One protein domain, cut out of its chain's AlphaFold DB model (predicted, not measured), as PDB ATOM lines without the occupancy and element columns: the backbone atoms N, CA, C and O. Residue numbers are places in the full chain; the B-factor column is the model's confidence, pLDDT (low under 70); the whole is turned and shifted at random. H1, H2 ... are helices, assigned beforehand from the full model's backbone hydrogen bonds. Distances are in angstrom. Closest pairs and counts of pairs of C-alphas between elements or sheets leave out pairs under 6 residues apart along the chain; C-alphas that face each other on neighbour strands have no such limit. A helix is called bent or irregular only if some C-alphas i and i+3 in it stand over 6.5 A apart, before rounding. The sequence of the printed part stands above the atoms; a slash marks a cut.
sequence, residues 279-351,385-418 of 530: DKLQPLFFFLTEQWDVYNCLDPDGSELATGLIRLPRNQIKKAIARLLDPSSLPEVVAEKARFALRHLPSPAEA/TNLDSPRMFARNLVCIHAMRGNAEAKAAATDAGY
ATOM      1  N   ASP A 279     233.474 270.532 278.754       95.31
ATOM      2  CA  ASP A 279     233.817 270.716 277.339       95.31
ATOM      3  C   ASP A 279     232.708 270.222 276.398       95.31
ATOM      4  O   ASP A 279     232.469 270.820 275.351       95.31
ATOM      5  N   LYS A 280     231.944 269.200 276.806       94.75
ATOM      6  CA  LYS A 280     230.829 268.656 276.013       94.75
ATOM      7  C   LYS A 280     229.623 269.594 275.938       94.75
ATOM      8  O   LYS A 280     228.740 269.391 275.110       94.75
ATOM      9  N   LEU A 281     229.555 270.610 276.799       95.94
ATOM     10  CA  LEU A 281     228.538 271.660 276.733       95.94
ATOM     11  C   LEU A 281     228.996 272.872 275.916       95.94
ATOM     12  O   LEU A 281     228.154 273.708 275.592       95.94
ATOM     13  N   GLN A 282     230.284 272.991 275.570       97.06
ATOM     14  CA  GLN A 282     230.795 274.168 274.862       97.06
ATOM     15  C   GLN A 282     230.124 274.379 273.496       97.06
ATOM     16  O   GLN A 282     229.668 275.499 273.262       97.06
ATOM     17  N   PRO A 283     229.965 273.366 272.618       97.44
ATOM     18  CA  PRO A 283     229.300 273.564 271.329       97.44
ATOM     19  C   PRO A 283     227.864 274.063 271.481       97.44
ATOM     20  O   PRO A 283     227.474 275.033 270.836       97.44
ATOM     21  N   LEU A 284     227.106 273.479 272.412       96.44
ATOM     22  CA  LEU A 284     225.748 273.926 272.711       96.44
ATOM     23  C   LEU A 284     225.717 275.344 273.288       96.44
ATOM     24  O   LEU A 284     224.864 276.139 272.911       96.44
ATOM     25  N   PHE A 285     226.645 275.685 274.178       96.94
ATOM     26  CA  PHE A 285     226.754 277.031 274.732       96.94
ATOM     27  C   PHE A 285     227.062 278.075 273.652       96.94
ATOM     28  O   PHE A 285     226.384 279.099 273.582       96.94
ATOM     29  N   PHE A 286     228.041 277.827 272.778       97.25
ATOM     30  CA  PHE A 286     228.377 278.754 271.694       97.25
ATOM     31  C   PHE A 286     227.267 278.845 270.646       97.25
ATOM     32  O   PHE A 286     227.022 279.933 270.129       97.25
ATOM     33  N   PHE A 287     226.540 277.750 270.406       96.06
ATOM     34  CA  PHE A 287     225.326 277.766 269.596       96.06
ATOM     35  C   PHE A 287     224.241 278.661 270.221       96.06
ATOM     36  O   PHE A 287     223.713 279.556 269.568       96.06
ATOM     37  N   LEU A 288     223.928 278.471 271.507       92.38
ATOM     38  CA  LEU A 288     222.878 279.233 272.197       92.38
ATOM     39  C   LEU A 288     223.248 280.706 272.428       92.38
ATOM     40  O   LEU A 288     222.355 281.539 272.546       92.38
ATOM     41  N   THR A 289     224.542 281.028 272.491       92.44
ATOM     42  CA  THR A 289     225.057 282.404 272.632       92.44
ATOM     43  C   THR A 289     225.402 283.072 271.298       92.44
ATOM     44  O   THR A 289     225.927 284.185 271.298       92.44
ATOM     45  N   GLU A 290     225.095 282.414 270.175       94.25
ATOM     46  CA  GLU A 290     225.262 282.930 268.809       94.25
ATOM     47  C   GLU A 290     226.711 283.263 268.419       94.25
ATOM     48  O   GLU A 290     226.985 284.104 267.563       94.25
ATOM     49  N   GLN A 291     227.675 282.580 269.033       94.62
ATOM     50  CA  GLN A 291     229.101 282.735 268.744       94.62
ATOM     51  C   GLN A 291     229.517 281.771 267.625       94.62
ATOM     52  O   GLN A 291     230.279 280.823 267.839       94.62
ATOM     53  N   TRP A 292     228.979 282.006 266.424       95.69
ATOM     54  CA  TRP A 292     229.016 281.065 265.299       95.69
ATOM     55  C   TRP A 292     230.420 280.662 264.855       95.69
ATOM     56  O   TRP A 292     230.636 279.492 264.557       95.69
ATOM     57  N   ASP A 293     231.382 281.584 264.849       96.38
ATOM     58  CA  ASP A 293     232.755 281.277 264.426       96.38
ATOM     59  C   ASP A 293     233.421 280.266 265.367       96.38
ATOM     60  O   ASP A 293     234.045 279.301 264.926       96.38
ATOM     61  N   VAL A 294     233.234 280.443 266.679       96.31
ATOM     62  CA  VAL A 294     233.771 279.530 267.696       96.31
ATOM     63  C   VAL A 294     233.036 278.194 267.650       96.31
ATOM     64  O   VAL A 294     233.675 277.142 267.675       96.31
ATOM     65  N   TYR A 295     231.706 278.231 267.529       97.25
ATOM     66  CA  TYR A 295     230.887 277.034 267.357       97.25
ATOM     67  C   TYR A 295     231.330 276.218 266.133       97.25
ATOM     68  O   TYR A 295     231.560 275.018 266.250       97.25
ATOM     69  N   ASN A 296     231.542 276.866 264.985       96.56
ATOM     70  CA  ASN A 296     231.932 276.201 263.745       96.56
ATOM     71  C   ASN A 296     233.291 275.502 263.830       96.56
ATOM     72  O   ASN A 296     233.464 274.462 263.199       96.56
ATOM     73  N   CYS A 297     234.229 276.054 264.601       96.81
ATOM     74  CA  CYS A 297     235.523 275.428 264.859       96.81
ATOM     75  C   CYS A 297     235.423 274.220 265.802       96.81
ATOM     76  O   CYS A 297     236.191 273.275 265.652       96.81
ATOM     77  N   LEU A 298     234.519 274.262 266.787       96.75
ATOM     78  CA  LEU A 298     234.367 273.201 267.787       96.75
ATOM     79  C   LEU A 298     233.513 272.032 267.299       96.75
ATOM     80  O   LEU A 298     233.757 270.896 267.690       96.75
ATOM     81  N   ASP A 299     232.511 272.317 266.472       97.44
ATOM     82  CA  ASP A 299     231.555 271.338 265.970       97.44
ATOM     83  C   ASP A 299     231.359 271.550 264.458       97.44
ATOM     84  O   ASP A 299     230.385 272.173 264.011       97.44
ATOM     85  N   PRO A 300     232.335 271.114 263.638       96.31
ATOM     86  CA  PRO A 300     232.272 271.282 262.191       96.31
ATOM     87  C   PRO A 300     231.083 270.536 261.576       96.31
ATOM     88  O   PRO A 300     230.541 271.024 260.587       96.31
ATOM     89  N   ASP A 301     230.630 269.447 262.203       94.56
ATOM     90  CA  ASP A 301     229.629 268.536 261.640       94.56
ATOM     91  C   ASP A 301     228.267 268.591 262.361       94.56
ATOM     92  O   ASP A 301     227.270 268.107 261.832       94.56
ATOM     93  N   GLY A 302     228.183 269.190 263.554       92.88
ATOM     94  CA  GLY A 302     226.953 269.247 264.356       92.88
ATOM     95  C   GLY A 302     226.773 268.070 265.329       92.88
ATOM     96  O   GLY A 302     225.738 267.970 265.992       92.88
ATOM     97  N   SER A 303     227.731 267.142 265.415       94.56
ATOM     98  CA  SER A 303     227.624 265.949 266.264       94.56
ATOM     99  C   SER A 303     227.727 266.271 267.753       94.56
ATOM    100  O   SER A 303     227.022 265.674 268.573       94.56
ATOM    101  N   GLU A 304     228.577 267.228 268.128       96.38
ATOM    102  CA  GLU A 304     228.774 267.571 269.538       96.38
ATOM    103  C   GLU A 304     227.582 268.344 270.114       96.38
ATOM    104  O   GLU A 304     227.259 268.208 271.297       96.38
ATOM    105  N   LEU A 305     226.852 269.083 269.275       95.62
ATOM    106  CA  LEU A 305     225.606 269.741 269.658       95.62
ATOM    107  C   LEU A 305     224.561 268.744 270.189       95.62
ATOM    108  O   LEU A 305     223.922 269.004 271.213       95.62
ATOM    109  N   ALA A 306     224.424 267.576 269.549       94.81
ATOM    110  CA  ALA A 306     223.527 266.511 270.005       94.81
ATOM    111  C   ALA A 306     223.967 265.936 271.364       94.81
ATOM    112  O   ALA A 306     223.133 265.718 272.251       94.81
ATOM    113  N   THR A 307     225.276 265.741 271.551       94.25
ATOM    114  CA  THR A 307     225.874 265.272 272.811       94.25
ATOM    115  C   THR A 307     225.649 266.265 273.952       94.25
ATOM    116  O   THR A 307     225.264 265.859 275.051       94.25
ATOM    117  N   GLY A 308     225.842 267.563 273.710       94.75
ATOM    118  CA  GLY A 308     225.588 268.606 274.702       94.75
ATOM    119  C   GLY A 308     224.111 268.687 275.088       94.75
ATOM    120  O   GLY A 308     223.780 268.791 276.271       94.75
ATOM    121  N   LEU A 309     223.204 268.564 274.111       94.56
ATOM    122  CA  LEU A 309     221.762 268.673 274.339       94.56
ATOM    123  C   LEU A 309     221.258 267.632 275.346       94.56
ATOM    124  O   LEU A 309     220.506 267.962 276.260       94.56
ATOM    125  N   ILE A 310     221.700 266.379 275.229       93.56
ATOM    126  CA  ILE A 310     221.254 265.297 276.120       93.56
ATOM    127  C   ILE A 310     221.847 265.374 277.535       93.56
ATOM    128  O   ILE A 310     221.423 264.615 278.409       93.56
ATOM    129  N   ARG A 311     222.818 266.266 277.772       92.50
ATOM    130  CA  ARG A 311     223.373 266.550 279.105       92.50
ATOM    131  C   ARG A 311     222.567 267.589 279.871       92.50
ATOM    132  O   ARG A 311     222.808 267.771 281.060       92.50
ATOM    133  N   LEU A 312     221.623 268.265 279.224       91.62
ATOM    134  CA  LEU A 312     220.825 269.284 279.885       91.62
ATOM    135  C   LEU A 312     219.703 268.685 280.748       91.62
ATOM    136  O   LEU A 312     219.143 267.632 280.427       91.62
ATOM    137  N   PRO A 313     219.286 269.392 281.810       90.31
ATOM    138  CA  PRO A 313     218.003 269.152 282.453       90.31
ATOM    139  C   PRO A 313     216.840 269.299 281.462       90.31
ATOM    140  O   PRO A 313     216.884 270.082 280.512       90.31
ATOM    141  N   ARG A 314     215.754 268.558 281.693       88.38
ATOM    142  CA  ARG A 314     214.640 268.417 280.733       88.38
ATOM    143  C   ARG A 314     213.979 269.737 280.343       88.38
ATOM    144  O   ARG A 314     213.675 269.963 279.174       88.38
ATOM    145  N   ASN A 315     213.768 270.622 281.312       85.88
ATOM    146  CA  ASN A 315     213.207 271.950 281.066       85.88
ATOM    147  C   ASN A 315     214.088 272.787 280.119       85.88
ATOM    148  O   ASN A 315     213.558 273.567 279.329       85.88
ATOM    149  N   GLN A 316     215.407 272.593 280.146       90.75
ATOM    150  CA  GLN A 316     216.339 273.262 279.243       90.75
ATOM    151  C   GLN A 316     216.412 272.591 277.874       90.75
ATOM    152  O   GLN A 316     216.432 273.303 276.876       90.75
ATOM    153  N   ILE A 317     216.343 271.253 277.799       93.94
ATOM    154  CA  ILE A 317     216.241 270.533 276.513       93.94
ATOM    155  C   ILE A 317     215.068 271.075 275.694       93.94
ATOM    156  O   ILE A 317     215.218 271.339 274.505       93.94
ATOM    157  N   LYS A 318     213.913 271.295 276.334       92.69
ATOM    158  CA  LYS A 318     212.721 271.862 275.684       92.69
ATOM    159  C   LYS A 318     213.013 273.209 275.016       92.69
ATOM    160  O   LYS A 318     212.646 273.400 273.861       92.69
ATOM    161  N   LYS A 319     213.690 274.120 275.721       91.69
ATOM    162  CA  LYS A 319     214.063 275.438 275.182       91.69
ATOM    163  C   LYS A 319     215.120 275.331 274.079       91.69
ATOM    164  O   LYS A 319     214.973 275.966 273.041       91.69
ATOM    165  N   ALA A 320     216.144 274.504 274.282       93.94
ATOM    166  CA  ALA A 320     217.223 274.316 273.318       93.94
ATOM    167  C   ALA A 320     216.720 273.690 272.004       93.94
ATOM    168  O   ALA A 320     217.045 274.191 270.934       93.94
ATOM    169  N   ILE A 321     215.853 272.670 272.067       95.44
ATOM    170  CA  ILE A 321     215.209 272.088 270.875       95.44
ATOM    171  C   ILE A 321     214.340 273.118 270.161       95.44
ATOM    172  O   ILE A 321     214.408 273.215 268.942       95.44
ATOM    173  N   ALA A 322     213.557 273.913 270.897       94.12
ATOM    174  CA  ALA A 322     212.756 274.967 270.278       94.12
ATOM    175  C   ALA A 322     213.629 275.968 269.499       94.12
ATOM    176  O   ALA A 322     213.231 276.389 268.419       94.12
ATOM    177  N   ARG A 323     214.831 276.292 270.002       93.31
ATOM    178  CA  ARG A 323     215.800 277.145 269.296       93.31
ATOM    179  C   ARG A 323     216.409 276.461 268.068       93.31
ATOM    180  O   ARG A 323     216.516 277.095 267.028       93.31
ATOM    181  N   LEU A 324     216.774 275.181 268.170       94.81
ATOM    182  CA  LEU A 324     217.318 274.389 267.053       94.81
ATOM    183  C   LEU A 324     216.321 274.228 265.895       94.81
ATOM    184  O   LEU A 324     216.727 274.103 264.746       94.81
ATOM    185  N   LEU A 325     215.024 274.225 266.207       95.56
ATOM    186  CA  LEU A 325     213.928 274.076 265.249       95.56
ATOM    187  C   LEU A 325     213.440 275.400 264.638       95.56
ATOM    188  O   LEU A 325     212.457 275.383 263.892       95.56
ATOM    189  N   ASP A 326     214.083 276.526 264.960       94.94
ATOM    190  CA  ASP A 326     213.777 277.850 264.412       94.94
ATOM    191  C   ASP A 326     214.871 278.306 263.422       94.94
ATOM    192  O   ASP A 326     215.728 279.133 263.766       94.94
ATOM    193  N   PRO A 327     214.862 277.788 262.176       88.25
ATOM    194  CA  PRO A 327     215.895 278.082 261.183       88.25
ATOM    195  C   PRO A 327     215.896 279.553 260.757       88.25
ATOM    196  O   PRO A 327     216.919 280.049 260.301       88.25
ATOM    197  N   SER A 328     214.784 280.275 260.948       91.56
ATOM    198  CA  SER A 328     214.667 281.694 260.578       91.56
ATOM    199  C   SER A 328     215.645 282.597 261.335       91.56
ATOM    200  O   SER A 328     215.954 283.705 260.900       91.56
ATOM    201  N   SER A 329     216.150 282.098 262.462       90.31
ATOM    202  CA  SER A 329     217.084 282.789 263.335       90.31
ATOM    203  C   SER A 329     218.550 282.386 263.140       90.31
ATOM    204  O   SER A 329     219.422 282.961 263.792       90.31
ATOM    205  N   LEU A 330     218.832 281.405 262.273       94.50
ATOM    206  CA  LEU A 330     220.147 280.779 262.143       94.50
ATOM    207  C   LEU A 330     220.777 281.066 260.769       94.50
ATOM    208  O   LEU A 330     220.086 281.024 259.752       94.50
ATOM    209  N   PRO A 331     222.101 281.295 260.695       96.56
ATOM    210  CA  PRO A 331     222.826 281.213 259.428       96.56
ATOM    211  C   PRO A 331     222.671 279.819 258.797       96.56
ATOM    212  O   PRO A 331     222.717 278.830 259.523       96.56
ATOM    213  N   GLU A 332     222.573 279.713 257.465       96.25
ATOM    214  CA  GLU A 332     222.278 278.432 256.783       96.25
ATOM    215  C   GLU A 332     223.240 277.298 257.180       96.25
ATOM    216  O   GLU A 332     222.804 276.209 257.535       96.25
ATOM    217  N   VAL A 333     224.546 277.578 257.236       96.00
ATOM    218  CA  VAL A 333     225.570 276.598 257.651       96.00
ATOM    219  C   VAL A 333     225.324 276.083 259.078       96.00
ATOM    220  O   VAL A 333     225.561 274.918 259.382       96.00
ATOM    221  N   VAL A 334     224.840 276.945 259.973       96.50
ATOM    222  CA  VAL A 334     224.510 276.579 261.356       96.50
ATOM    223  C   VAL A 334     223.175 275.830 261.410       96.50
ATOM    224  O   VAL A 334     223.043 274.880 262.181       96.50
ATOM    225  N   ALA A 335     222.205 276.206 260.572       96.00
ATOM    226  CA  ALA A 335     220.936 275.498 260.435       96.00
ATOM    227  C   ALA A 335     221.149 274.053 259.949       96.00
ATOM    228  O   ALA A 335     220.568 273.129 260.512       96.00
ATOM    229  N   GLU A 336     222.037 273.819 258.979       95.94
ATOM    230  CA  GLU A 336     222.406 272.470 258.524       95.94
ATOM    231  C   GLU A 336     222.985 271.605 259.653       95.94
ATOM    232  O   GLU A 336     222.586 270.449 259.814       95.94
ATOM    233  N   LYS A 337     223.858 272.172 260.491       96.56
ATOM    234  CA  LYS A 337     224.411 271.481 261.668       96.56
ATOM    235  C   LYS A 337     223.359 271.216 262.737       96.56
ATOM    236  O   LYS A 337     223.340 270.137 263.323       96.56
ATOM    237  N   ALA A 338     222.442 272.158 262.964       95.81
ATOM    238  CA  ALA A 338     221.307 271.956 263.859       95.81
ATOM    239  C   ALA A 338     220.412 270.805 263.370       95.81
ATOM    240  O   ALA A 338     220.068 269.918 264.153       95.81
ATOM    241  N   ARG A 339     220.106 270.752 262.065       96.12
ATOM    242  CA  ARG A 339     219.390 269.628 261.438       96.12
ATOM    243  C   ARG A 339     220.150 268.317 261.621       96.12
ATOM    244  O   ARG A 339     219.547 267.311 261.995       96.12
ATOM    245  N   PHE A 340     221.466 268.317 261.399       96.69
ATOM    246  CA  PHE A 340     222.308 267.142 261.621       96.69
ATOM    247  C   PHE A 340     222.231 266.662 263.075       96.69
ATOM    248  O   PHE A 340     221.948 265.486 263.308       96.69
ATOM    249  N   ALA A 341     222.391 267.560 264.048       96.50
ATOM    250  CA  ALA A 341     222.305 267.245 265.470       96.50
ATOM    251  C   ALA A 341     220.945 266.634 265.842       96.50
ATOM    252  O   ALA A 341     220.875 265.630 266.554       96.50
ATOM    253  N   LEU A 342     219.855 267.209 265.322       96.69
ATOM    254  CA  LEU A 342     218.497 266.724 265.555       96.69
ATOM    255  C   LEU A 342     218.241 265.350 264.924       96.69
ATOM    256  O   LEU A 342     217.487 264.578 265.504       96.69
ATOM    257  N   ARG A 343     218.873 265.018 263.789       96.50
ATOM    258  CA  ARG A 343     218.821 263.676 263.171       96.50
ATOM    259  C   ARG A 343     219.639 262.634 263.938       96.50
ATOM    260  O   ARG A 343     219.301 261.452 263.936       96.50
ATOM    261  N   HIS A 344     220.693 263.053 264.630       95.62
ATOM    262  CA  HIS A 344     221.643 262.152 265.291       95.62
ATOM    263  C   HIS A 344     221.525 262.155 266.820       95.62
ATOM    264  O   HIS A 344     222.472 261.803 267.522       95.62
ATOM    265  N   LEU A 345     220.352 262.493 267.374       94.38
ATOM    266  CA  LEU A 345     220.106 262.323 268.806       94.38
ATOM    267  C   LEU A 345     220.296 260.845 269.189       94.38
ATOM    268  O   LEU A 345     219.678 259.980 268.563       94.38
ATOM    269  N   PRO A 346     221.089 260.521 270.224       90.12
ATOM    270  CA  PRO A 346     221.495 259.149 270.530       90.12
ATOM    271  C   PRO A 346     220.338 258.247 270.973       90.12
ATOM    272  O   PRO A 346     219.339 258.704 271.541       90.12
ATOM    273  N   SER A 347     220.481 256.940 270.726       86.31
ATOM    274  CA  SER A 347     219.445 255.955 271.043       86.31
ATOM    275  C   SER A 347     219.328 255.709 272.549       86.31
ATOM    276  O   SER A 347     220.341 255.710 273.257       86.31
ATOM    277  N   PRO A 348     218.110 255.481 273.088       79.12
ATOM    278  CA  PRO A 348     217.959 255.123 274.494       79.12
ATOM    279  C   PRO A 348     218.613 253.778 274.851       79.12
ATOM    280  O   PRO A 348     218.937 253.582 276.015       79.12
ATOM    281  N   ALA A 349     218.832 252.879 273.884       69.50
ATOM    282  CA  ALA A 349     219.383 251.540 274.121       69.50
ATOM    283  C   ALA A 349     220.921 251.489 274.275       69.50
ATOM    284  O   ALA A 349     221.457 250.446 274.629       69.50
ATOM    285  N   GLU A 350     221.638 252.585 274.004       59.06
ATOM    286  CA  GLU A 350     223.093 252.551 273.779       59.06
ATOM    287  C   GLU A 350     223.978 252.918 274.985       59.06
ATOM    288  O   GLU A 350     225.191 252.963 274.816       59.06
ATOM    289  N   ALA A 351     223.467 253.180 276.200       51.53
ATOM    290  CA  ALA A 351     224.380 253.393 277.338       51.53
ATOM    291  C   ALA A 351     223.797 253.168 278.740       51.53
ATOM    292  O   ALA A 351     222.723 253.659 279.089       51.53
ATOM    293  N   THR A 385     207.872 264.659 282.153       63.31
ATOM    294  CA  THR A 385     208.583 264.398 283.419       63.31
ATOM    295  C   THR A 385     208.630 262.915 283.818       63.31
ATOM    296  O   THR A 385     209.475 262.553 284.636       63.31
ATOM    297  N   ASN A 386     207.887 262.021 283.158       64.38
ATOM    298  CA  ASN A 386     207.960 260.568 283.377       64.38
ATOM    299  C   ASN A 386     208.860 259.805 282.380       64.38
ATOM    300  O   ASN A 386     209.030 258.600 282.521       64.38
ATOM    301  N   LEU A 387     209.449 260.458 281.369       65.94
ATOM    302  CA  LEU A 387     210.380 259.785 280.445       65.94
ATOM    303  C   LEU A 387     211.749 259.591 281.097       65.94
ATOM    304  O   LEU A 387     212.448 260.570 281.316       65.94
ATOM    305  N   ASP A 388     212.164 258.355 281.368       69.94
ATOM    306  CA  ASP A 388     213.313 258.064 282.239       69.94
ATOM    307  C   ASP A 388     214.664 258.656 281.791       69.94
ATOM    308  O   ASP A 388     215.500 258.954 282.647       69.94
ATOM    309  N   SER A 389     214.878 258.920 280.491       87.94
ATOM    310  CA  SER A 389     216.153 259.447 279.976       87.94
ATOM    311  C   SER A 389     216.036 260.790 279.225       87.94
ATOM    312  O   SER A 389     215.112 260.978 278.426       87.94
ATOM    313  N   PRO A 390     217.005 261.718 279.399       89.44
ATOM    314  CA  PRO A 390     217.119 262.946 278.599       89.44
ATOM    315  C   PRO A 390     217.127 262.705 277.082       89.44
ATOM    316  O   PRO A 390     216.555 263.483 276.322       89.44
ATOM    317  N   ARG A 391     217.714 261.584 276.638       91.31
ATOM    318  CA  ARG A 391     217.769 261.175 275.226       91.31
ATOM    319  C   ARG A 391     216.375 260.910 274.657       91.31
ATOM    320  O   ARG A 391     215.999 261.460 273.623       91.31
ATOM    321  N   MET A 392     215.589 260.091 275.361       91.75
ATOM    322  CA  MET A 392     214.218 259.771 274.962       91.75
ATOM    323  C   MET A 392     213.331 261.016 275.004       91.75
ATOM    324  O   MET A 392     212.500 261.212 274.121       91.75
ATOM    325  N   PHE A 393     213.539 261.876 276.001       92.44
ATOM    326  CA  PHE A 393     212.854 263.156 276.112       92.44
ATOM    327  C   PHE A 393     213.127 264.067 274.908       92.44
ATOM    328  O   PHE A 393     212.178 264.564 274.304       92.44
ATOM    329  N   ALA A 394     214.396 264.234 274.519       94.88
ATOM    330  CA  ALA A 394     214.792 265.045 273.370       94.88
ATOM    331  C   ALA A 394     214.158 264.538 272.064       94.88
ATOM    332  O   ALA A 394     213.476 265.294 271.376       94.88
ATOM    333  N   ARG A 395     214.285 263.236 271.768       95.56
ATOM    334  CA  ARG A 395     213.660 262.625 270.580       95.56
ATOM    335  C   ARG A 395     212.143 262.797 270.574       95.56
ATOM    336  O   ARG A 395     211.559 263.167 269.562       95.56
ATOM    337  N   ASN A 396     211.494 262.570 271.715       94.75
ATOM    338  CA  ASN A 396     210.048 262.703 271.810       94.75
ATOM    339  C   ASN A 396     209.583 264.160 271.636       94.75
ATOM    340  O   ASN A 396     208.512 264.382 271.079       94.75
ATOM    341  N   LEU A 397     210.380 265.151 272.057       95.25
ATOM    342  CA  LEU A 397     210.115 266.558 271.744       95.25
ATOM    343  C   LEU A 397     210.194 266.830 270.240       95.25
ATOM    344  O   LEU A 397     209.281 267.467 269.719       95.25
ATOM    345  N   VAL A 398     211.206 266.308 269.536       97.00
ATOM    346  CA  VAL A 398     211.275 266.403 268.065       97.00
ATOM    347  C   VAL A 398     210.014 265.802 267.435       97.00
ATOM    348  O   VAL A 398     209.352 266.470 266.647       97.00
ATOM    349  N   CYS A 399     209.582 264.610 267.864       96.88
ATOM    350  CA  CYS A 399     208.342 264.003 267.368       96.88
ATOM    351  C   CYS A 399     207.092 264.854 267.652       96.88
ATOM    352  O   CYS A 399     206.204 264.950 266.807       96.88
ATOM    353  N   ILE A 400     207.001 265.484 268.829       94.81
ATOM    354  CA  ILE A 400     205.886 266.383 269.172       94.81
ATOM    355  C   ILE A 400     205.878 267.612 268.259       94.81
ATOM    356  O   ILE A 400     204.815 267.993 267.776       94.81
ATOM    357  N   HIS A 401     207.036 268.225 268.007       95.69
ATOM    358  CA  HIS A 401     207.133 269.362 267.091       95.69
ATOM    359  C   HIS A 401     206.818 268.964 265.642       95.69
ATOM    360  O   HIS A 401     206.126 269.713 264.956       95.69
ATOM    361  N   ALA A 402     207.227 267.768 265.208       96.75
ATOM    362  CA  ALA A 402     206.886 267.223 263.896       96.75
ATOM    363  C   ALA A 402     205.364 267.060 263.723       96.75
ATOM    364  O   ALA A 402     204.804 267.488 262.716       96.75
ATOM    365  N   MET A 403     204.669 266.527 264.738       96.38
ATOM    366  CA  MET A 403     203.198 266.433 264.744       96.38
ATOM    367  C   MET A 403     202.495 267.799 264.794       96.38
ATOM    368  O   MET A 403     201.309 267.888 264.511       96.38
ATOM    369  N   ARG A 404     203.199 268.869 265.166       94.06
ATOM    370  CA  ARG A 404     202.676 270.244 265.174       94.06
ATOM    371  C   ARG A 404     203.038 271.025 263.909       94.06
ATOM    372  O   ARG A 404     203.057 272.249 263.947       94.06
ATOM    373  N   GLY A 405     203.409 270.333 262.835       94.31
ATOM    374  CA  GLY A 405     203.662 270.971 261.544       94.31
ATOM    375  C   GLY A 405     205.076 271.537 261.357       94.31
ATOM    376  O   GLY A 405     205.380 272.016 260.269       94.31
ATOM    377  N   ASN A 406     205.981 271.468 262.345       95.75
ATOM    378  CA  ASN A 406     207.331 272.027 262.178       95.75
ATOM    379  C   ASN A 406     208.142 271.212 261.150       95.75
ATOM    380  O   ASN A 406     208.451 270.042 261.384       95.75
ATOM    381  N   ALA A 407     208.498 271.843 260.028       95.44
ATOM    382  CA  ALA A 407     209.150 271.189 258.893       95.44
ATOM    383  C   ALA A 407     210.517 270.573 259.240       95.44
ATOM    384  O   ALA A 407     210.782 269.433 258.864       95.44
ATOM    385  N   GLU A 408     211.347 271.279 260.012       96.25
ATOM    386  CA  GLU A 408     212.670 270.791 260.426       96.25
ATOM    387  C   GLU A 408     212.557 269.573 261.348       96.25
ATOM    388  O   GLU A 408     213.285 268.591 261.202       96.25
ATOM    389  N   ALA A 409     211.581 269.587 262.260       97.12
ATOM    390  CA  ALA A 409     211.294 268.454 263.126       97.12
ATOM    391  C   ALA A 409     210.766 267.249 262.334       97.12
ATOM    392  O   ALA A 409     211.156 266.121 262.635       97.12
ATOM    393  N   LYS A 410     209.900 267.469 261.327       96.88
ATOM    394  CA  LYS A 410     209.421 266.405 260.429       96.88
ATOM    395  C   LYS A 410     210.588 265.767 259.679       96.88
ATOM    396  O   LYS A 410     210.729 264.550 259.735       96.88
ATOM    397  N   ALA A 411     211.445 266.574 259.052       95.94
ATOM    398  CA  ALA A 411     212.622 266.085 258.337       95.94
ATOM    399  C   ALA A 411     213.551 265.288 259.266       95.94
ATOM    400  O   ALA A 411     213.863 264.135 258.986       95.94
ATOM    401  N   ALA A 412     213.913 265.855 260.422       96.31
ATOM    402  CA  ALA A 412     214.789 265.184 261.377       96.31
ATOM    403  C   ALA A 412     214.210 263.855 261.883       96.31
ATOM    404  O   ALA A 412     214.927 262.858 261.956       96.31
ATOM    405  N   ALA A 413     212.915 263.828 262.214       97.00
ATOM    406  CA  ALA A 413     212.263 262.630 262.722       97.00
ATOM    407  C   ALA A 413     212.118 261.539 261.650       97.00
ATOM    408  O   ALA A 413     212.346 260.371 261.958       97.00
ATOM    409  N   THR A 414     211.781 261.903 260.409       96.56
ATOM    410  CA  THR A 414     211.673 260.957 259.290       96.56
ATOM    411  C   THR A 414     213.041 260.392 258.907       96.56
ATOM    412  O   THR A 414     213.196 259.174 258.852       96.56
ATOM    413  N   ASP A 415     214.052 261.246 258.732       96.25
ATOM    414  CA  ASP A 415     215.399 260.829 258.315       96.25
ATOM    415  C   ASP A 415     216.058 259.902 259.344       96.25
ATOM    416  O   ASP A 415     216.754 258.951 258.992       96.25
ATOM    417  N   ALA A 416     215.821 260.162 260.630       95.25
ATOM    418  CA  ALA A 416     216.382 259.380 261.722       95.25
ATOM    419  C   ALA A 416     215.505 258.189 262.155       95.25
ATOM    420  O   ALA A 416     215.869 257.462 263.084       95.25
ATOM    421  N   GLY A 417     214.336 258.003 261.532       96.25
ATOM    422  CA  GLY A 417     213.379 256.955 261.895       96.25
ATOM    423  C   GLY A 417     212.853 257.077 263.331       96.25
ATOM    424  O   GLY A 417     212.621 256.068 264.003       96.25
ATOM    425  N   TYR A 418     212.711 258.299 263.848       96.12
ATOM    426  CA  TYR A 418     212.179 258.522 265.187       96.12
ATOM    427  C   TYR A 418     210.692 258.202 265.245       96.12
ATOM    428  O   TYR A 418     209.918 258.550 264.360       96.12
TER     429      TYR A 418
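This is residues 279 to 351 and 385 to 418 of the 530 residues of an uncharacterized protein of Saccharomonospora glauca K62 (UniProt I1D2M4). Seven short helices pack, mostly crossed, into one compact body. The H1 and H2 hairpin makes one end of its longest axis, H6 and H7 make the other, and H3, H4 and H5 lie between them. Of these, H4, H5, H7 and H6 form a ring of contacts, and H3 joins H5 to H1. The printed part has 107 residues with seven named helices, H1 to H7 in order along the chain, and no named strand; its class is all helix. It is compact, with a radius of gyration of the C-alphas of 12.7 A, and rounded, spanning 36 by 29 by 22 A.

H1, residues 279 to 288, starts with C-alpha 279 at (233.817, 270.716, 277.339) and is 14.8 A long. It is irregular, but only just: C-alphas 280 and 283 are 7.0 A apart. H2 is residues 292 to 298, and H3 is residues 303 to 309. H4, residues 314 to 324, measures 15.2 A, and H5, residues 332 to 343, measures 16.4 A. After the cut comes H6, residues 390 to 403, the longest at 19.9 A, with C-alpha 390 at (217.119, 262.946, 278.599). H7, residues 407 to 415, ends with C-alpha 415 at (215.399, 260.829, 258.315).

H5 is the hub, touching H3, H4 and H7. With residues 337 to 342 alone it touches H3, closest at the C-alphas of Ala 306 and Ala 341, 4.8 A apart. H4 and H5 are a helical hairpin at a steep tilt of 42 degrees, opposite ways; their closest C-alphas are those of Leu 324 and Ala 338, 5.7 A. With residues 339 to 343 alone H5 touches H7, closest at Arg 343 and Ala 412, whose C-alphas are 4.7 A apart. H6 touches H7 at a steep tilt of 61 degrees, with the closest C-alphas, of Ala 402 and Lys 410, at 4.4 A. H6 also touches H4, where the closest C-alphas are those of Arg 314 and Pro 390, 6.4 A. H3 touches H1, about perpendicular at 86 degrees, closest at the C-alphas of Leu 281 and Gly 308, 4.7 A. H1 and H2 are a helical hairpin at a shallow tilt of 20 degrees, closest at the C-alphas of Phe 286 and Tyr 295, 5.3 A. H2 is apart from H4, H6 and H7. Every O i to N i+4 pair is within hydrogen-bond range in H2, H3, H5, H6 and H7; H1 has 4 of 6 and H4 6 of 7.

The two C-alphas farthest apart, of Asp 293 and Asn 386, are 37.5 A apart. Residues 352 to 384 are not printed, and C-alphas 351 and 385 stand 20.2 A apart across that cut. Of the links printed whole, H4 to H5 is short and the others are tight. Mean pLDDT of the printed part is 92.5; residues 349 to 351 and 385 to 388 are under 70.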